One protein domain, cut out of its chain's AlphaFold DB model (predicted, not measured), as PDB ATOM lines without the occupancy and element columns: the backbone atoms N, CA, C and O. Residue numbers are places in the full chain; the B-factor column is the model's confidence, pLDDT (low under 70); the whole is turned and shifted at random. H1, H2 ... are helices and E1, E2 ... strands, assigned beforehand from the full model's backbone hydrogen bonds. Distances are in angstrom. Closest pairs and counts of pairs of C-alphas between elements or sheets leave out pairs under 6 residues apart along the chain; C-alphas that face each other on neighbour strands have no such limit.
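Overview. This is residues 38 to 183 of the 286 residues of an uncharacterized protein of Anaerolinea sp. 'rifampicinis' (UniProt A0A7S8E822). A small parallel sheet of three strands, E3, E4 and E5, lies in the middle between two helices: H3 covers one face and H1 crosses slantwise over the other. H4 packs beside H3, and a second, two-strand sheet, E1 and E2, packs on H3 at one end of the body. The printed part has 146 residues with four named helices and five named strands, in the order H1 H2 E1 E2 E3 H3 E4 H4 E5. The class is mixed, helices and strands, with 71 residues, under half, in named elements. The whole is compact, with a radius of gyration of the C-alphas of 14.9 A, and elongated, spanning 49 by 30 by 27 A.

Arrangement. H1, residues 49 to 63, is on the sheet of E3, residues 113 to 117, E4, residues 147 to 152, and E5, residues 172 to 176, at a height over the sheet of 8.5 A. It runs slantwise to the strands, at 45 degrees to E3 on the local plane; its closest C-alphas to E3 are those of Glu 57 and Ala 116, 5.7 A apart. H2, residues 69 to 72, is not on this sheet. E1, residues 74 to 78, and E2, residues 91 to 96, are parallel neighbours, with N 75 and O 91 2.8 A apart. E4 is the inner strand: N 115 and O 148 of E3 and E4 are 2.9 A apart, and N 151 and O 173 of E4 and E5 2.8 A, within hydrogen-bond range. H3, residues 127 to 143, is on the opposite face from H1; its closest C-alphas to E2 are those of Ile 96 and Ala 139, 6.4 A apart. H4, residues 159 to 166, touches H3 residues 130 to 137 alone, at a shallow tilt of 20 degrees, the same way, closest at the C-alphas of Ala 137 and Val 165, 6.2 A apart; it only grazes the sheet. E3, H3, E4 and E4, H4, E5 are strand-helix-strand units, parallel neighbour strands with a helix between, each with a right-handed crossover. In H3 and H4 every O i to N i+4 pair is within hydrogen-bond range, in H1 9 of 11; H2 is too short for such a pair.

Along the chain. H1 begins at C-alpha 49, (-19.521, -27.241, 25.811), and is 22.2 A long. H3, the longest helix, measures 24.2 A, E4 16.7 A and E2 14.3 A. E5 ends at C-alpha 176, (-12.730, -15.858, 16.732).

Size, cuts and confidence. The C-alphas of Ala 81 and Gln 182, the two farthest apart, are 48.7 A apart. The printed part has no cut. The links E1 to E2 and E2 to E3 are long, with 12 and 16 residues. Mean pLDDT of the printed part is 88.9; residues 45 to 52 and 80 to 87 are under 70.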
ATOM      1  N   SER A  38     -11.103 -14.689  12.322       94.88
ATOM      2  CA  SER A  38     -11.610 -15.900  11.682       94.88
ATOM      3  C   SER A  38     -12.396 -15.628  10.399       94.88
ATOM      4  O   SER A  38     -13.027 -14.580  10.236       94.88
ATOM      5  N   SER A  39     -12.369 -16.571   9.450       92.88
ATOM      6  CA  SER A  39     -13.185 -16.470   8.227       92.88
ATOM      7  C   SER A  39     -14.688 -16.556   8.478       92.88
ATOM      8  O   SER A  39     -15.478 -16.125   7.642       92.88
ATOM      9  N   GLU A  40     -15.078 -17.158   9.597       93.75
ATOM     10  CA  GLU A  40     -16.459 -17.429   9.980       93.75
ATOM     11  C   GLU A  40     -16.702 -16.919  11.404       93.75
ATOM     12  O   GLU A  40     -15.784 -16.870  12.229       93.75
ATOM     13  N   ILE A  41     -17.943 -16.521  11.684       91.00
ATOM     14  CA  ILE A  41     -18.378 -16.144  13.029       91.00
ATOM     15  C   ILE A  41     -18.554 -17.423  13.839       91.00
ATOM     16  O   ILE A  41     -19.181 -18.375  13.378       91.00
ATOM     17  N   VAL A  42     -18.018 -17.433  15.053       88.94
ATOM     18  CA  VAL A  42     -18.205 -18.544  15.978       88.94
ATOM     19  C   VAL A  42     -19.484 -18.326  16.775       88.94
ATOM     20  O   VAL A  42     -19.669 -17.285  17.414       88.94
ATOM     21  N   GLU A  43     -20.362 -19.324  16.755       82.00
ATOM     22  CA  GLU A  43     -21.601 -19.294  17.517       82.00
ATOM     23  C   GLU A  43     -21.326 -19.304  19.030       82.00
ATOM     24  O   GLU A  43     -20.522 -20.076  19.560       82.00
ATOM     25  N   VAL A  44     -22.026 -18.420  19.745       71.19
ATOM     26  CA  VAL A  44     -21.975 -18.310  21.215       71.19
ATOM     27  C   VAL A  44     -23.100 -19.128  21.873       71.19
ATOM     28  O   VAL A  44     -23.212 -19.154  23.099       71.19
ATOM     29  N   VAL A  45     -23.926 -19.805  21.066       59.81
ATOM     30  CA  VAL A  45     -25.181 -20.457  21.470       59.81
ATOM     31  C   VAL A  45     -24.972 -21.371  22.684       59.81
ATOM     32  O   VAL A  45     -23.906 -21.958  22.869       59.81
ATOM     33  N   GLU A  46     -25.992 -21.495  23.540       56.50
ATOM     34  CA  GLU A  46     -26.116 -22.434  24.678       56.50
ATOM     35  C   GLU A  46     -26.043 -23.927  24.286       56.50
ATOM     36  O   GLU A  46     -26.555 -24.795  24.990       56.50
ATOM     37  N   SER A  47     -25.401 -24.250  23.165       54.75
ATOM     38  CA  SER A  47     -25.043 -25.608  22.794       54.75
ATOM     39  C   SER A  47     -24.052 -26.193  23.800       54.75
ATOM     40  O   SER A  47     -23.405 -25.489  24.593       54.75
ATOM     41  N   THR A  48     -23.967 -27.519  23.820       60.09
ATOM     42  CA  THR A  48     -23.136 -28.225  24.793       60.09
ATOM     43  C   THR A  48     -21.674 -27.781  24.653       60.09
ATOM     44  O   THR A  48     -21.189 -27.514  23.556       60.09
ATOM     45  N   VAL A  49     -20.929 -27.709  25.766       61.81
ATOM     46  CA  VAL A  49     -19.521 -27.241  25.811       61.81
ATOM     47  C   VAL A  49     -18.627 -27.906  24.747       61.81
ATOM     48  O   VAL A  49     -17.644 -27.319  24.301       61.81
ATOM     49  N   ARG A  50     -18.984 -29.122  24.322       61.09
ATOM     50  CA  ARG A  50     -18.283 -29.911  23.310       61.09
ATOM     51  C   ARG A  50     -18.519 -29.430  21.872       61.09
ATOM     52  O   ARG A  50     -17.575 -29.431  21.085       61.09
ATOM     53  N   GLU A  51     -19.732 -29.000  21.532       61.06
ATOM     54  CA  GLU A  51     -20.056 -28.479  20.194       61.06
ATOM     55  C   GLU A  51     -19.322 -27.153  19.949       61.06
ATOM     56  O   GLU A  51     -18.682 -26.982  18.916       61.06
ATOM     57  N   ARG A  52     -19.255 -26.286  20.972       64.62
ATOM     58  CA  ARG A  52     -18.531 -25.003  20.904       64.62
ATOM     59  C   ARG A  52     -17.039 -25.129  20.595       64.62
ATOM     60  O   ARG A  52     -16.492 -24.257  19.921       64.62
ATOM     61  N   GLY A  53     -16.373 -26.151  21.137       72.81
ATOM     62  CA  GLY A  53     -14.951 -26.395  20.868       72.81
ATOM     63  C   GLY A  53     -14.712 -26.801  19.414       72.81
ATOM     64  O   GLY A  53     -13.851 -26.241  18.743       72.81
ATOM     65  N   THR A  54     -15.579 -27.676  18.902       84.75
ATOM     66  CA  THR A  54     -15.443 -28.272  17.567       84.75
ATOM     67  C   THR A  54     -15.551 -27.230  16.447       84.75
ATOM     68  O   THR A  54     -14.797 -27.295  15.478       84.75
ATOM     69  N   ASP A  55     -16.435 -26.234  16.579       87.69
ATOM     70  CA  ASP A  55     -16.586 -25.185  15.558       87.69
ATOM     71  C   ASP A  55     -15.360 -24.276  15.454       87.69
ATOM     72  O   ASP A  55     -14.902 -23.979  14.349       87.69
ATOM     73  N   GLY A  56     -14.804 -23.860  16.598       91.06
ATOM     74  CA  GLY A  56     -13.593 -23.037  16.630       91.06
ATOM     75  C   GLY A  56     -12.408 -23.763  15.996       91.06
ATOM     76  O   GLY A  56     -11.716 -23.196  15.153       91.06
ATOM     77  N   GLU A  57     -12.230 -25.040  16.334       94.00
ATOM     78  CA  GLU A  57     -11.206 -25.890  15.725       94.00
ATOM     79  C   GLU A  57     -11.433 -26.068  14.215       94.00
ATOM     80  O   GLU A  57     -10.494 -25.935  13.437       94.00
ATOM     81  N   ARG A  58     -12.669 -26.312  13.755       94.38
ATOM     82  CA  ARG A  58     -12.984 -26.449  12.319       94.38
ATOM     83  C   ARG A  58     -12.640 -25.186  11.533       94.38
ATOM     84  O   ARG A  58     -12.063 -25.270  10.449       94.38
ATOM     85  N   ILE A  59     -13.033 -24.023  12.049       95.06
ATOM     86  CA  ILE A  59     -12.780 -22.736  11.394       95.06
ATOM     87  C   ILE A  59     -11.277 -22.458  11.363       95.06
ATOM     88  O   ILE A  59     -10.742 -22.100  10.317       95.06
ATOM     89  N   LEU A  60     -10.583 -22.698  12.478       96.50
ATOM     90  CA  LEU A  60      -9.142 -22.497  12.550       96.50
ATOM     91  C   LEU A  60      -8.372 -23.463  11.639       96.50
ATOM     92  O   LEU A  60      -7.436 -23.033  10.979       96.50
ATOM     93  N   ALA A  61      -8.793 -24.724  11.530       96.62
ATOM     94  CA  ALA A  61      -8.205 -25.702  10.612       96.62
ATOM     95  C   ALA A  61      -8.247 -25.214   9.155       96.62
ATOM     96  O   ALA A  61      -7.250 -25.264   8.432       96.62
ATOM     97  N   LYS A  62      -9.400 -24.674   8.741       96.62
ATOM     98  CA  LYS A  62      -9.589 -24.081   7.414       96.62
ATOM     99  C   LYS A  62      -8.703 -22.851   7.208       96.62
ATOM    100  O   LYS A  62      -8.082 -22.733   6.156       96.62
ATOM    101  N   ASP A  63      -8.626 -21.965   8.197       96.88
ATOM    102  CA  ASP A  63      -7.843 -20.727   8.107       96.88
ATOM    103  C   ASP A  63      -6.323 -20.965   8.158       96.88
ATOM    104  O   ASP A  63      -5.571 -20.252   7.498       96.88
ATOM    105  N   LEU A  64      -5.867 -21.977   8.902       96.81
ATOM    106  CA  LEU A  64      -4.470 -22.423   8.948       96.81
ATOM    107  C   LEU A  64      -4.085 -23.314   7.763       96.81
ATOM    108  O   LEU A  64      -2.915 -23.675   7.633       96.81
ATOM    109  N   ASN A  65      -5.054 -23.728   6.938       96.44
ATOM    110  CA  ASN A  65      -4.863 -24.745   5.906       96.44
ATOM    111  C   ASN A  65      -4.162 -26.007   6.460       96.44
ATOM    112  O   ASN A  65      -3.231 -26.540   5.861       96.44
ATOM    113  N   THR A  66      -4.572 -26.437   7.657       95.62
ATOM    114  CA  THR A  66      -3.977 -27.550   8.410       95.62
ATOM    115  C   THR A  66      -5.091 -28.420   8.982       95.62
ATOM    116  O   THR A  66      -6.101 -27.911   9.464       95.62
ATOM    117  N   GLU A  67      -4.926 -29.740   8.944       94.62
ATOM    118  CA  GLU A  67      -5.906 -30.664   9.515       94.62
ATOM    119  C   GLU A  67      -5.938 -30.597  11.048       94.62
ATOM    120  O   GLU A  67      -4.919 -30.403  11.710       94.62
ATOM    121  N   ASN A  68      -7.125 -30.795  11.623       94.00
ATOM    122  CA  ASN A  68      -7.285 -30.897  13.069       94.00
ATOM    123  C   ASN A  68      -6.608 -32.176  13.575       94.00
ATOM    124  O   ASN A  68      -6.879 -33.285  13.103       94.00
ATOM    125  N   ASN A  69      -5.768 -32.027  14.588       93.56
ATOM    126  CA  ASN A  69      -4.986 -33.106  15.156       93.56
ATOM    127  C   ASN A  69      -5.837 -34.181  15.861       93.56
ATOM    128  O   ASN A  69      -5.372 -35.299  16.063       93.56
ATOM    129  N   ASN A  70      -7.113 -33.915  16.156       89.12
ATOM    130  CA  ASN A  70      -8.069 -34.942  16.579       89.12
ATOM    131  C   ASN A  70      -8.271 -36.061  15.533       89.12
ATOM    132  O   ASN A  70      -8.740 -37.142  15.894       89.12
ATOM    133  N   LEU A  71      -7.930 -35.823  14.258       88.44
ATOM    134  CA  LEU A  71      -7.991 -36.818  13.179       88.44
ATOM    135  C   LEU A  71      -6.682 -37.605  13.023       88.44
ATOM    136  O   LEU A  71      -6.714 -38.793  12.707       88.44
ATOM    137  N   ILE A  72      -5.539 -36.951  13.257       90.19
ATOM    138  CA  ILE A  72      -4.197 -37.525  13.064       90.19
ATOM    139  C   ILE A  72      -3.722 -38.243  14.338       90.19
ATOM    140  O   ILE A  72      -3.147 -39.334  14.286       90.19
ATOM    141  N   GLY A  73      -3.996 -37.652  15.503       90.88
ATOM    142  CA  GLY A  73      -3.646 -38.189  16.813       90.88
ATOM    143  C   GLY A  73      -2.171 -38.006  17.173       90.88
ATOM    144  O   GLY A  73      -1.561 -38.938  17.701       90.88
ATOM    145  N   GLN A  74      -1.581 -36.848  16.862       92.62
ATOM    146  CA  GLN A  74      -0.214 -36.504  17.260       92.62
ATOM    147  C   GLN A  74      -0.179 -35.926  18.677       92.62
ATOM    148  O   GLN A  74      -0.764 -34.886  18.954       92.62
ATOM    149  N   CYS A  75       0.534 -36.559  19.596       93.12
ATOM    150  CA  CYS A  75       0.513 -36.172  21.001       93.12
ATOM    151  C   CYS A  75       1.845 -35.649  21.508       93.12
ATOM    152  O   CYS A  75       2.921 -35.987  21.014       93.12
ATOM    153  N   ILE A  76       1.740 -34.940  22.620       93.81
ATOM    154  CA  ILE A  76       2.829 -34.704  23.555       93.81
ATOM    155  C   ILE A  76       2.728 -35.782  24.635       93.81
ATOM    156  O   ILE A  76       1.657 -35.967  25.223       93.81
ATOM    157  N   CYS A  77       3.806 -36.519  24.891       92.44
ATOM    158  CA  CYS A  77       3.789 -37.635  25.840       92.44
ATOM    159  C   CYS A  77       4.726 -37.407  27.016       92.44
ATOM    160  O   CYS A  77       5.740 -36.723  26.903       92.44
ATOM    161  N   ASN A  78       4.396 -38.049  28.134       90.94
ATOM    162  CA  ASN A  78       5.196 -37.983  29.342       90.94
ATOM    163  C   ASN A  78       6.333 -39.013  29.334       90.94
ATOM    164  O   ASN A  78       6.087 -40.223  29.303       90.94
ATOM    165  N   GLY A  79       7.577 -38.536  29.395       80.69
ATOM    166  CA  GLY A  79       8.767 -39.366  29.601       80.69
ATOM    167  C   GLY A  79       9.004 -40.460  28.547       80.69
ATOM    168  O   GLY A  79       8.610 -40.355  27.382       80.69
ATOM    169  N   THR A  80       9.696 -41.531  28.950       66.31
ATOM    170  CA  THR A  80      10.080 -42.672  28.088       66.31
ATOM    171  C   THR A  80       9.038 -43.783  28.029       66.31
ATOM    172  O   THR A  80       9.188 -44.718  27.241       66.31
ATOM    173  N   ALA A  81       7.973 -43.695  28.832       59.09
ATOM    174  CA  ALA A  81       6.906 -44.679  28.800       59.09
ATOM    175  C   ALA A  81       6.304 -44.714  27.388       59.09
ATOM    176  O   ALA A  81       5.983 -43.675  26.800       59.09
ATOM    177  N   ASN A  82       6.190 -45.909  26.805       59.09
ATOM    178  CA  ASN A  82       5.368 -46.067  25.614       59.09
ATOM    179  C   ASN A  82       3.953 -45.665  26.019       59.09
ATOM    180  O   ASN A  82       3.452 -46.237  26.993       59.09
ATOM    181  N   PRO A  83       3.327 -44.677  25.350       56.50
ATOM    182  CA  PRO A  83       1.947 -44.369  25.652       56.50
ATOM    183  C   PRO A  83       1.193 -45.685  25.486       56.50
ATOM    184  O   PRO A  83       1.261 -46.309  24.425       56.50
ATOM    185  N   ALA A  84       0.537 -46.162  26.547       54.47
ATOM    186  CA  ALA A  84      -0.543 -47.111  26.352       54.47
ATOM    187  C   ALA A  84      -1.437 -46.423  25.324       54.47
ATOM    188  O   ALA A  84      -1.921 -45.338  25.637       54.47
ATOM    189  N   GLN A  85      -1.493 -46.951  24.094       55.59
ATOM    190  CA  GLN A  85      -2.205 -46.356  22.964       55.59
ATOM    191  C   GLN A  85      -3.619 -46.027  23.432       55.59
ATOM    192  O   GLN A  85      -4.501 -46.886  23.466       55.59
ATOM    193  N   THR A  86      -3.830 -44.795  23.887       63.38
ATOM    194  CA  THR A  86      -5.167 -44.304  24.145       63.38
ATOM    195  C   THR A  86      -5.787 -44.141  22.770       63.38
ATOM    196  O   THR A  86      -5.097 -43.816  21.805       63.38
ATOM    197  N   SER A  87      -7.090 -44.378  22.646       67.94
ATOM    198  CA  SER A  87      -7.782 -44.408  21.348       67.94
ATOM    199  C   SER A  87      -7.669 -43.122  20.514       67.94
ATOM    200  O   SER A  87      -8.119 -43.106  19.376       67.94
ATOM    201  N   LYS A  88      -7.096 -42.050  21.075       81.00
ATOM    202  CA  LYS A  88      -6.904 -40.743  20.439       81.00
ATOM    203  C   LYS A  88      -5.444 -40.413  20.117       81.00
ATOM    204  O   LYS A  88      -5.197 -39.403  19.470       81.00
ATOM    205  N   CYS A  89      -4.492 -41.205  20.609       86.56
ATOM    206  CA  CYS A  89      -3.070 -40.911  20.509       86.56
ATOM    207  C   CYS A  89      -2.351 -41.966  19.672       86.56
ATOM    208  O   CYS A  89      -2.027 -43.051  20.163       86.56
ATOM    209  N   THR A  90      -2.112 -41.643  18.405       87.94
ATOM    210  CA  THR A  90      -1.504 -42.552  17.430       87.94
ATOM    211  C   THR A  90       0.015 -42.438  17.441       87.94
ATOM    212  O   THR A  90       0.715 -43.450  17.425       87.94
ATOM    213  N   VAL A  91       0.531 -41.205  17.487       89.56
ATOM    214  CA  VAL A  91       1.963 -40.903  17.385       89.56
ATOM    215  C   VAL A  91       2.363 -39.934  18.488       89.56
ATOM    216  O   VAL A  91       1.621 -39.021  18.828       89.56
ATOM    217  N   CYS A  92       3.556 -40.130  19.044       91.31
ATOM    218  CA  CYS A  92       4.150 -39.186  19.977       91.31
ATOM    219  C   CYS A  92       5.098 -38.244  19.230       91.31
ATOM    220  O   CYS A  92       6.157 -38.692  18.792       91.31
ATOM    221  N   SER A  93       4.734 -36.969  19.094       93.38
ATOM    222  CA  SER A  93       5.567 -35.970  18.409       93.38
ATOM    223  C   SER A  93       6.739 -35.520  19.271       93.38
ATOM    224  O   SER A  93       7.841 -35.326  18.770       93.38
ATOM    225  N   VAL A  94       6.523 -35.379  20.581       94.44
ATOM    226  CA  VAL A  94       7.557 -34.933  21.521       94.44
ATOM    227  C   VAL A  94       7.323 -35.506  22.916       94.44
ATOM    228  O   VAL A  94       6.189 -35.800  23.307       94.44
ATOM    229  N   ARG A  95       8.418 -35.699  23.657       93.69
ATOM    230  CA  ARG A  95       8.423 -36.256  25.011       93.69
ATOM    231  C   ARG A  95       8.982 -35.234  25.998       93.69
ATOM    232  O   ARG A  95      10.181 -34.965  25.967       93.69
ATOM    233  N   ILE A  96       8.118 -34.749  26.886       94.12
ATOM    234  CA  ILE A  96       8.442 -33.825  27.984       94.12
ATOM    235  C   ILE A  96       8.044 -34.436  29.332       94.12
ATOM    236  O   ILE A  96       7.282 -35.401  29.385       94.12
ATOM    237  N   GLU A  97       8.555 -33.888  30.430       91.94
ATOM    238  CA  GLU A  97       8.035 -34.192  31.765       91.94
ATOM    239  C   GLU A  97       6.719 -33.431  31.971       91.94
ATOM    240  O   GLU A  97       6.688 -32.208  31.864       91.94
ATOM    241  N   MET A  98       5.627 -34.152  32.237       88.12
ATOM    242  CA  MET A  98       4.292 -33.565  32.431       88.12
ATOM    243  C   MET A  98       3.601 -34.149  33.659       88.12
ATOM    244  O   MET A  98       3.908 -35.260  34.098       88.12
ATOM    245  N   THR A  99       2.578 -33.454  34.154       80.88
ATOM    246  CA  THR A  99       1.676 -33.999  35.183       80.88
ATOM    247  C   THR A  99       0.787 -35.113  34.620       80.88
ATOM    248  O   THR A  99       0.511 -36.105  35.293       80.88
ATOM    249  N   ASN A 100       0.342 -34.974  33.367       81.25
ATOM    250  CA  ASN A 100      -0.506 -35.952  32.680       81.25
ATOM    251  C   ASN A 100       0.312 -36.942  31.838       81.25
ATOM    252  O   ASN A 100       1.482 -36.713  31.559       81.25
ATOM    253  N   THR A 101      -0.285 -38.062  31.423       84.94
ATOM    254  CA  THR A 101       0.407 -39.080  30.604       84.94
ATOM    255  C   THR A 101       0.557 -38.660  29.143       84.94
ATOM    256  O   THR A 101       1.595 -38.907  28.528       84.94
ATOM    257  N   THR A 102      -0.470 -38.017  28.588       90.19
ATOM    258  CA  THR A 102      -0.515 -37.548  27.200       90.19
ATOM    259  C   THR A 102      -1.331 -36.267  27.095       90.19
ATOM    260  O   THR A 102      -2.358 -36.135  27.768       90.19
ATOM    261  N   ARG A 103      -0.937 -35.367  26.195       93.00
ATOM    262  CA  ARG A 103      -1.740 -34.221  25.765       93.00
ATOM    263  C   ARG A 103      -1.891 -34.220  24.246       93.00
ATOM    264  O   ARG A 103      -0.973 -34.623  23.537       93.00
ATOM    265  N   LEU A 104      -3.043 -33.759  23.771       93.31
ATOM    266  CA  LEU A 104      -3.384 -33.663  22.354       93.31
ATOM    267  C   LEU A 104      -3.714 -32.193  22.050       93.31
ATOM    268  O   LEU A 104      -4.838 -31.784  22.338       93.31
ATOM    269  N   PRO A 105      -2.742 -31.396  21.567       95.31
ATOM    270  CA  PRO A 105      -3.005 -30.059  21.034       95.31
ATOM    271  C   PRO A 105      -3.954 -30.127  19.842       95.31
ATOM    272  O   PRO A 105      -3.926 -31.123  19.115       95.31
ATOM    273  N   ASP A 106      -4.718 -29.066  19.596       96.12
ATOM    274  CA  ASP A 106      -5.634 -29.017  18.448       96.12
ATOM    275  C   ASP A 106      -4.882 -29.058  17.104       96.12
ATOM    276  O   ASP A 106      -5.358 -29.659  16.140       96.12
ATOM    277  N   PHE A 107      -3.682 -28.467  17.047       97.38
ATOM    278  CA  PHE A 107      -2.821 -28.448  15.864       97.38
ATOM    279  C   PHE A 107      -1.349 -28.621  16.247       97.38
ATOM    280  O   PHE A 107      -0.837 -27.935  17.134       97.38
ATOM    281  N   ILE A 108      -0.649 -29.494  15.525       96.56
ATOM    282  CA  ILE A 108       0.808 -29.633  15.572       96.56
ATOM    283  C   ILE A 108       1.313 -29.629  14.131       96.56
ATOM    284  O   ILE A 108       0.817 -30.381  13.295       96.56
ATOM    285  N   THR A 109       2.287 -28.772  13.847       96.31
ATOM    286  CA  THR A 109       2.978 -28.694  12.557       96.31
ATOM    287  C   THR A 109       4.482 -28.594  12.788       96.31
ATOM    288  O   THR A 109       4.927 -28.380  13.917       96.31
ATOM    289  N   ASP A 110       5.263 -28.656  11.712       96.31
ATOM    290  CA  ASP A 110       6.712 -28.438  11.776       96.31
ATOM    291  C   ASP A 110       7.090 -26.994  12.161       96.31
ATOM    292  O   ASP A 110       8.224 -26.740  12.551       96.31
ATOM    293  N   ASN A 111       6.152 -26.043  12.061       97.69
ATOM    294  CA  ASN A 111       6.413 -24.615  12.260       97.69
ATOM    295  C   ASN A 111       5.787 -24.038  13.533       97.69
ATOM    296  O   ASN A 111       6.146 -22.933  13.928       97.69
ATOM    297  N   TYR A 112       4.811 -24.719  14.135       98.19
ATOM    298  CA  TYR A 112       4.114 -24.255  15.334       98.19
ATOM    299  C   TYR A 112       3.248 -25.344  15.967       98.19
ATOM    300  O   TYR A 112       2.783 -26.271  15.300       98.19
ATOM    301  N   ILE A 113       2.941 -25.142  17.249       98.19
ATOM    302  CA  ILE A 113       1.802 -25.766  17.931       98.19
ATOM    303  C   ILE A 113       0.694 -24.717  18.024       98.19
ATOM    304  O   ILE A 113       0.978 -23.557  18.328       98.19
ATOM    305  N   ALA A 114      -0.559 -25.094  17.771       98.00
ATOM    306  CA  ALA A 114      -1.685 -24.188  17.963       98.00
ATOM    307  C   ALA A 114      -2.856 -24.826  18.717       98.00
ATOM    308  O   ALA A 114      -3.098 -26.027  18.627       98.00
ATOM    309  N   GLU A 115      -3.585 -23.985  19.448       96.69
ATOM    310  CA  GLU A 115      -4.746 -24.364  20.255       96.69
ATOM    311  C   GLU A 115      -5.891 -23.362  20.044       96.69
ATOM    312  O   GLU A 115      -5.671 -22.149  20.025       96.69
ATOM    313  N   ALA A 116      -7.125 -23.851  19.937       95.31
ATOM    314  CA  ALA A 116      -8.341 -23.056  19.822       95.31
ATOM    315  C   ALA A 116      -9.124 -23.042  21.146       95.31
ATOM    316  O   ALA A 116      -9.411 -24.067  21.763       95.31
ATOM    317  N   LYS A 117      -9.543 -21.856  21.599       92.38
ATOM    318  CA  LYS A 117     -10.387 -21.688  22.792       92.38
ATOM    319  C   LYS A 117     -11.600 -20.815  22.488       92.38
ATOM    320  O   LYS A 117     -11.535 -19.589  22.482       92.38
ATOM    321  N   ASN A 118     -12.759 -21.454  22.355       89.06
ATOM    322  CA  ASN A 118     -14.049 -20.769  22.264       89.06
ATOM    323  C   ASN A 118     -14.721 -20.652  23.650       89.06
ATOM    324  O   ASN A 118     -15.579 -21.459  24.015       89.06
ATOM    325  N   ARG A 119     -14.302 -19.680  24.473       86.31
ATOM    326  CA  ARG A 119     -14.873 -19.434  25.818       86.31
ATOM    327  C   ARG A 119     -14.817 -17.962  26.228       86.31
ATOM    328  O   ARG A 119     -14.014 -17.212  25.691       86.31
ATOM    329  N   LEU A 120     -15.669 -17.553  27.176       86.06
ATOM    330  CA  LEU A 120     -15.689 -16.185  27.729       86.06
ATOM    331  C   LEU A 120     -14.466 -15.888  28.595       86.06
ATOM    332  O   LEU A 120     -13.851 -14.843  28.450       86.06
ATOM    333  N   ASP A 121     -14.108 -16.826  29.460       85.88
ATOM    334  CA  ASP A 121     -13.046 -16.635  30.436       85.88
ATOM    335  C   ASP A 121     -12.008 -17.737  30.295       85.88
ATOM    336  O   ASP A 121     -12.336 -18.928  30.227       85.88
ATOM    337  N   TRP A 122     -10.743 -17.335  30.288       84.75
ATOM    338  CA  TRP A 122      -9.611 -18.240  30.273       84.75
ATOM    339  C   TRP A 122      -8.575 -17.809  31.308       84.75
ATOM    340  O   TRP A 122      -7.656 -17.035  31.045       84.75
ATOM    341  N   MET A 123      -8.789 -18.277  32.537       80.94
ATOM    342  CA  MET A 123      -8.069 -17.785  33.708       80.94
ATOM    343  C   MET A 123      -7.050 -18.804  34.215       80.94
ATOM    344  O   MET A 123      -7.363 -19.985  34.366       80.94
ATOM    345  N   SER A 124      -5.859 -18.325  34.583       73.50
ATOM    346  CA  SER A 124      -4.760 -19.143  35.119       73.50
ATOM    347  C   SER A 124      -5.081 -19.836  36.446       73.50
ATOM    348  O   SER A 124      -4.453 -20.838  36.789       73.50
ATOM    349  N   ARG A 125      -6.093 -19.344  37.177       75.50
ATOM    350  CA  ARG A 125      -6.597 -19.954  38.418       75.50
ATOM    351  C   ARG A 125      -7.211 -21.342  38.217       75.50
ATOM    352  O   ARG A 125      -7.373 -22.076  39.186       75.50
ATOM    353  N   TYR A 126      -7.580 -21.700  36.986       79.69
ATOM    354  CA  TYR A 126      -8.038 -23.046  36.659       79.69
ATOM    355  C   TYR A 126      -6.815 -23.934  36.394       79.69
ATOM    356  O   TYR A 126      -6.310 -23.964  35.271       79.69
ATOM    357  N   GLY A 127      -6.348 -24.633  37.439       81.50
ATOM    358  CA  GLY A 127      -5.110 -25.428  37.443       81.50
ATOM    359  C   GLY A 127      -4.924 -26.284  36.191       81.50
ATOM    360  O   GLY A 127      -3.946 -26.098  35.475       81.50
ATOM    361  N   ASP A 128      -5.922 -27.093  35.835       85.44
ATOM    362  CA  ASP A 128      -5.864 -27.991  34.673       85.44
ATOM    363  C   ASP A 128      -5.570 -27.275  33.342       85.44
ATOM    364  O   ASP A 128      -4.888 -27.821  32.473       85.44
ATOM    365  N   GLN A 129      -6.089 -26.055  33.162       86.38
ATOM    366  CA  GLN A 129      -5.900 -25.273  31.934       86.38
ATOM    367  C   GLN A 129      -4.500 -24.679  31.882       86.38
ATOM    368  O   GLN A 129      -3.862 -24.688  30.831       86.38
ATOM    369  N   ARG A 130      -4.018 -24.177  33.022       91.12
ATOM    370  CA  ARG A 130      -2.656 -23.669  33.140       91.12
ATOM    371  C   ARG A 130      -1.644 -24.788  32.931       91.12
ATOM    372  O   ARG A 130      -0.693 -24.598  32.183       91.12
ATOM    373  N   GLU A 131      -1.864 -25.947  33.544       92.38
ATOM    374  CA  GLU A 131      -1.018 -27.128  33.364       92.38
ATOM    375  C   GLU A 131      -0.986 -27.568  31.903       92.38
ATOM    376  O   GLU A 131       0.091 -27.762  31.357       92.38
ATOM    377  N   GLN A 132      -2.144 -27.639  31.233       93.12
ATOM    378  CA  GLN A 132      -2.205 -27.982  29.810       93.12
ATOM    379  C   GLN A 132      -1.353 -27.040  28.947       93.12
ATOM    380  O   GLN A 132      -0.575 -27.506  28.122       93.12
ATOM    381  N   ILE A 133      -1.481 -25.725  29.132       95.44
ATOM    382  CA  ILE A 133      -0.704 -24.755  28.348       95.44
ATOM    383  C   ILE A 133       0.771 -24.762  28.718       95.44
ATOM    384  O   ILE A 133       1.610 -24.571  27.846       95.44
ATOM    385  N   THR A 134       1.099 -25.017  29.982       95.88
ATOM    386  CA  THR A 134       2.492 -25.179  30.413       95.88
ATOM    387  C   THR A 134       3.126 -26.390  29.727       95.88
ATOM    388  O   THR A 134       4.228 -26.273  29.197       95.88
ATOM    389  N   ASP A 135       2.402 -27.513  29.652       95.88
ATOM    390  CA  ASP A 135       2.833 -28.708  28.921       95.88
ATOM    391  C   ASP A 135       3.030 -28.387  27.421       95.88
ATOM    392  O   ASP A 135       4.045 -28.744  26.825       95.88
ATOM    393  N   TYR A 136       2.100 -27.654  26.799       97.19
ATOM    394  CA  TYR A 136       2.224 -27.239  25.395       97.19
ATOM    395  C   TYR A 136       3.401 -26.300  25.152       97.19
ATOM    396  O   TYR A 136       4.099 -26.445  24.152       97.19
ATOM    397  N   ALA A 137       3.650 -25.362  26.064       97.81
ATOM    398  CA  ALA A 137       4.764 -24.435  25.954       97.81
ATOM    399  C   ALA A 137       6.109 -25.154  26.100       97.81
ATOM    400  O   ALA A 137       7.019 -24.913  25.310       97.81
ATOM    401  N   ALA A 138       6.225 -26.090  27.047       97.25
ATOM    402  CA  ALA A 138       7.420 -26.916  27.199       97.25
ATOM    403  C   ALA A 138       7.694 -27.757  25.941       97.25
ATOM    404  O   ALA A 138       8.831 -27.815  25.469       97.25
ATOM    405  N   ALA A 139       6.650 -28.352  25.360       97.06
ATOM    406  CA  ALA A 139       6.739 -29.087  24.103       97.06
ATOM    407  C   ALA A 139       7.173 -28.191  22.931       97.06
ATOM    408  O   ALA A 139       8.068 -28.564  22.176       97.06
ATOM    409  N   ALA A 140       6.577 -27.003  22.804       98.25
ATOM    410  CA  ALA A 140       6.906 -26.019  21.776       98.25
ATOM    411  C   ALA A 140       8.381 -25.582  21.864       98.25
ATOM    412  O   ALA A 140       9.104 -25.628  20.870       98.25
ATOM    413  N   ILE A 141       8.865 -25.281  23.077       98.12
ATOM    414  CA  ILE A 141      10.273 -24.943  23.343       98.12
ATOM    415  C   ILE A 141      11.202 -26.099  22.960       98.12
ATOM    416  O   ILE A 141      12.225 -25.868  22.318       98.12
ATOM    417  N   GLN A 142      10.861 -27.340  23.320       97.25
ATOM    418  CA  GLN A 142      11.688 -28.502  22.981       97.25
ATOM    419  C   GLN A 142      11.742 -28.764  21.470       97.25
ATOM    420  O   GLN A 142      12.776 -29.198  20.966       97.25
ATOM    421  N   LEU A 143      10.647 -28.501  20.755       97.25
ATOM    422  CA  LEU A 143      10.578 -28.601  19.297       97.25
ATOM    423  C   LEU A 143      11.196 -27.389  18.580       97.25
ATOM    424  O   LEU A 143      11.424 -27.457  17.377       97.25
ATOM    425  N   GLY A 144      11.486 -26.298  19.294       98.06
ATOM    426  CA  GLY A 144      11.997 -25.062  18.701       98.06
ATOM    427  C   GLY A 144      10.962 -24.320  17.850       98.06
ATOM    428  O   GLY A 144      11.340 -23.632  16.905       98.06
ATOM    429  N   VAL A 145       9.671 -24.457  18.171       98.31
ATOM    430  CA  VAL A 145       8.558 -23.827  17.444       98.31
ATOM    431  C   VAL A 145       7.704 -22.963  18.383       98.31
ATOM    432  O   VAL A 145       7.619 -23.264  19.573       98.31
ATOM    433  N   PRO A 146       7.038 -21.903  17.894       98.44
ATOM    434  CA  PRO A 146       6.121 -21.101  18.697       98.44
ATOM    435  C   PRO A 146       4.807 -21.830  19.021       98.44
ATOM    436  O   PRO A 146       4.269 -22.587  18.208       98.44
ATOM    437  N   LEU A 147       4.252 -21.535  20.199       98.56
ATOM    438  CA  LEU A 147       2.894 -21.898  20.601       98.56
ATOM    439  C   LEU A 147       1.936 -20.737  20.313       98.56
ATOM    440  O   LEU A 147       2.115 -19.643  20.835       98.56
ATOM    441  N   TRP A 148       0.879 -20.989  19.546       98.44
ATOM    442  CA  TRP A 148      -0.173 -20.013  19.264       98.44
ATOM    443  C   TRP A 148      -1.486 -20.426  19.909       98.44
ATOM    444  O   TRP A 148      -1.935 -21.559  19.754       98.44
ATOM    445  N   VAL A 149      -2.144 -19.500  20.603       97.75
ATOM    446  CA  VAL A 149      -3.469 -19.776  21.166       97.75
ATOM    447  C   VAL A 149      -4.483 -18.810  20.589       97.75
ATOM    448  O   VAL A 149      -4.416 -17.607  20.816       97.75
ATOM    449  N   PHE A 150      -5.456 -19.343  19.865       97.44
ATOM    450  CA  PHE A 150      -6.522 -18.572  19.252       97.44
ATOM    451  C   PHE A 150      -7.721 -18.565  20.190       97.44
ATOM    452  O   PHE A 150      -8.300 -19.604  20.504       97.44
ATOM    453  N   VAL A 151      -8.087 -17.382  20.667       95.88
ATOM    454  CA  VAL A 151      -9.209 -17.170  21.582       95.88
ATOM    455  C   VAL A 151     -10.296 -16.354  20.900       95.88
ATOM    456  O   VAL A 151     -10.125 -15.819  19.803       95.88
ATOM    457  N   ARG A 152     -11.454 -16.256  21.540       94.25
ATOM    458  CA  ARG A 152     -12.540 -15.410  21.056       94.25
ATOM    459  C   ARG A 152     -12.227 -13.944  21.297       94.25
ATOM    460  O   ARG A 152     -11.574 -13.602  22.275       94.25
ATOM    461  N   VAL A 153     -12.747 -13.061  20.448       94.50
ATOM    462  CA  VAL A 153     -12.470 -11.612  20.520       94.50
ATOM    463  C   VAL A 153     -12.856 -10.941  21.842       94.50
ATOM    464  O   VAL A 153     -12.304  -9.902  22.185       94.50
ATOM    465  N   ASN A 154     -13.770 -11.535  22.610       93.00
ATOM    466  CA  ASN A 154     -14.162 -11.068  23.941       93.00
ATOM    467  C   ASN A 154     -13.712 -12.011  25.071       93.00
ATOM    468  O   ASN A 154     -14.263 -11.936  26.168       93.00
ATOM    469  N   THR A 155     -12.777 -12.930  24.808       93.19
ATOM    470  CA  THR A 155     -12.223 -13.784  25.858       93.19
ATOM    471  C   THR A 155     -11.357 -12.952  26.794       93.19
ATOM    472  O   THR A 155     -10.418 -12.283  26.355       93.19
ATOM    473  N   ILE A 156     -11.637 -13.031  28.093       94.19
ATOM    474  CA  ILE A 156     -10.774 -12.480  29.136       94.19
ATOM    475  C   ILE A 156      -9.685 -13.509  29.432       94.19
ATOM    476  O   ILE A 156      -9.975 -14.639  29.832       94.19
ATOM    477  N   VAL A 157      -8.433 -13.113  29.217       94.94
ATOM    478  CA  VAL A 157      -7.249 -13.961  29.381       94.94
ATOM    479  C   VAL A 157      -6.389 -13.397  30.503       94.94
ATOM    480  O   VAL A 157      -6.121 -12.197  30.531       94.94
ATOM    481  N   ASP A 158      -5.976 -14.261  31.425       95.00
ATOM    482  CA  ASP A 158      -5.081 -13.885  32.521       95.00
ATOM    483  C   ASP A 158      -3.651 -13.599  32.028       95.00
ATOM    484  O   ASP A 158      -3.155 -14.283  31.131       95.00
ATOM    485  N   GLU A 159      -2.966 -12.631  32.643       94.69
ATOM    486  CA  GLU A 159      -1.600 -12.232  32.262       94.69
ATOM    487  C   GLU A 159      -0.613 -13.406  32.326       94.69
ATOM    488  O   GLU A 159       0.179 -13.600  31.406       94.69
ATOM    489  N   GLY A 160      -0.758 -14.293  33.318       94.12
ATOM    490  CA  GLY A 160       0.101 -15.470  33.433       94.12
ATOM    491  C   GLY A 160      -0.018 -16.444  32.254       94.12
ATOM    492  O   GLY A 160       0.925 -17.184  31.987       94.12
ATOM    493  N   MET A 161      -1.141 -16.454  31.525       95.19
ATOM    494  CA  MET A 161      -1.263 -17.250  30.296       95.19
ATOM    495  C   MET A 161      -0.487 -16.618  29.139       95.19
ATOM    496  O   MET A 161       0.158 -17.346  28.383       95.19
ATOM    497  N   TYR A 162      -0.503 -15.285  29.016       96.62
ATOM    498  CA  TYR A 162       0.304 -14.588  28.010       96.62
ATOM    499  C   TYR A 162       1.789 -14.854  28.209       96.62
ATOM    500  O   TYR A 162       2.470 -15.164  27.238       96.62
ATOM    501  N   ASP A 163       2.274 -14.783  29.448       96.69
ATOM    502  CA  ASP A 163       3.688 -15.002  29.753       96.69
ATOM    503  C   ASP A 163       4.150 -16.403  29.336       96.69
ATOM    504  O   ASP A 163       5.200 -16.555  28.708       96.69
ATOM    505  N   ILE A 164       3.340 -17.431  29.622       96.75
ATOM    506  CA  ILE A 164       3.650 -18.815  29.240       96.75
ATOM    507  C   ILE A 164       3.706 -18.948  27.716       96.75
ATOM    508  O   ILE A 164       4.688 -19.467  27.186       96.75
ATOM    509  N   VAL A 165       2.694 -18.462  26.995       97.75
ATOM    510  CA  VAL A 165       2.631 -18.603  25.532       97.75
ATOM    511  C   VAL A 165       3.747 -17.802  24.852       97.75
ATOM    512  O   VAL A 165       4.469 -18.344  24.014       97.75
ATOM    513  N   ARG A 166       3.982 -16.552  25.270       98.12
ATOM    514  CA  ARG A 166       5.024 -15.676  24.704       98.12
ATOM    515  C   ARG A 166       6.441 -16.157  24.969       98.12
ATOM    516  O   ARG A 166       7.326 -15.877  24.164       98.12
ATOM    517  N   SER A 167       6.664 -16.931  26.033       97.94
ATOM    518  CA  SER A 167       7.971 -17.549  26.296       97.94
ATOM    519  C   SER A 167       8.437 -18.503  25.184       97.94
ATOM    520  O   SER A 167       9.631 -18.760  25.059       97.94
ATOM    521  N   THR A 168       7.512 -18.981  24.343       98.31
ATOM    522  CA  THR A 168       7.792 -19.851  23.188       98.31
ATOM    523  C   THR A 168       8.085 -19.081  21.892       98.31
ATOM    524  O   THR A 168       8.450 -19.687  20.889       98.31
ATOM    525  N   GLY A 169       7.889 -17.756  21.877       97.94
ATOM    526  CA  GLY A 169       7.931 -16.924  20.667       97.94
ATOM    527  C   GLY A 169       6.603 -16.810  19.908       97.94
ATOM    528  O   GLY A 169       6.550 -16.109  18.899       97.94
ATOM    529  N   GLY A 170       5.537 -17.474  20.365       98.00
ATOM    530  CA  GLY A 170       4.177 -17.258  19.861       98.00
ATOM    531  C   GLY A 170       3.394 -16.216  20.667       98.00
ATOM    532  O   GLY A 170       3.967 -15.461  21.454       98.00
ATOM    533  N   ASP A 171       2.076 -16.158  20.477       98.12
ATOM    534  CA  ASP A 171       1.199 -15.255  21.232       98.12
ATOM    535  C   ASP A 171      -0.235 -15.803  21.351       98.12
ATOM    536  O   ASP A 171      -0.621 -16.790  20.710       98.12
ATOM    537  N   ILE A 172      -1.036 -15.134  22.178       97.50
ATOM    538  CA  ILE A 172      -2.476 -15.353  22.281       97.50
ATOM    539  C   ILE A 172      -3.188 -14.356  21.363       97.50
ATOM    540  O   ILE A 172      -3.027 -13.144  21.497       97.50
ATOM    541  N   VAL A 173      -3.996 -14.867  20.436       97.06
ATOM    542  CA  VAL A 173      -4.660 -14.079  19.394       97.06
ATOM    543  C   VAL A 173      -6.168 -14.070  19.617       97.06
ATOM    544  O   VAL A 173      -6.827 -15.108  19.543       97.06
ATOM    545  N   HIS A 174      -6.736 -12.884  19.834       96.19
ATOM    546  CA  HIS A 174      -8.183 -12.633  19.835       96.19
ATOM    547  C   HIS A 174      -8.754 -12.741  18.421       96.19
ATOM    548  O   HIS A 174      -8.921 -11.746  17.721       96.19
ATOM    549  N   TYR A 175      -9.034 -13.969  18.006       96.25
ATOM    550  CA  TYR A 175      -9.231 -14.340  16.612       96.25
ATOM    551  C   TYR A 175     -10.684 -14.631  16.251       96.25
ATOM    552  O   TYR A 175     -11.179 -14.162  15.226       96.25
ATOM    553  N   PHE A 176     -11.386 -15.406  17.080       95.62
ATOM    554  CA  PHE A 176     -12.730 -15.858  16.732       95.62
ATOM    555  C   PHE A 176     -13.737 -14.722  16.881       95.62
ATOM    556  O   PHE A 176     -14.061 -14.313  18.004       95.62
ATOM    557  N   ALA A 177     -14.220 -14.219  15.745       93.56
ATOM    558  CA  ALA A 177     -15.254 -13.200  15.700       93.56
ATOM    559  C   ALA A 177     -16.583 -13.767  16.213       93.56
ATOM    560  O   ALA A 177     -16.924 -14.923  15.959       93.56
ATOM    561  N   ILE A 178     -17.339 -12.936  16.926       92.38
ATOM    562  CA  ILE A 178     -18.684 -13.257  17.412       92.38
ATOM    563  C   ILE A 178     -19.708 -12.353  16.747       92.38
ATOM    564  O   ILE A 178     -19.373 -11.277  16.247       92.38
ATOM    565  N   GLU A 179     -20.965 -12.777  16.777       91.25
ATOM    566  CA  GLU A 179     -22.066 -11.959  16.290       91.25
ATOM    567  C   GLU A 179     -22.093 -10.598  17.005       91.25
ATOM    568  O   GLU A 179     -21.943 -10.505  18.225       91.25
ATOM    569  N   GLY A 180     -22.234  -9.528  16.222       90.00
ATOM    570  CA  GLY A 180     -22.257  -8.155  16.727       90.00
ATOM    571  C   GLY A 180     -20.896  -7.568  17.114       90.00
ATOM    572  O   GLY A 180     -20.845  -6.395  17.487       90.00
ATOM    573  N   TYR A 181     -19.790  -8.316  17.011       90.25
ATOM    574  CA  TYR A 181     -18.463  -7.744  17.239       90.25
ATOM    575  C   TYR A 181     -18.120  -6.714  16.159       90.25
ATOM    576  O   TYR A 181     -18.143  -7.006  14.964       90.25
ATOM    577  N   GLN A 182     -17.773  -5.506  16.598       89.75
ATOM    578  CA  GLN A 182     -17.290  -4.442  15.730       89.75
ATOM    579  C   GLN A 182     -15.789  -4.267  15.947       89.75
ATOM    580  O   GLN A 182     -15.363  -3.903  17.043       89.75
ATOM    581  N   ASP A 183     -14.995  -4.515  14.906       88.62
ATOM    582  CA  ASP A 183     -13.551  -4.286  14.960       88.62
ATOM    583  C   ASP A 183     -13.265  -2.770  15.052       88.62
ATOM    584  O   ASP A 183     -13.571  -2.033  14.103       88.62
TER     585      ASP A 183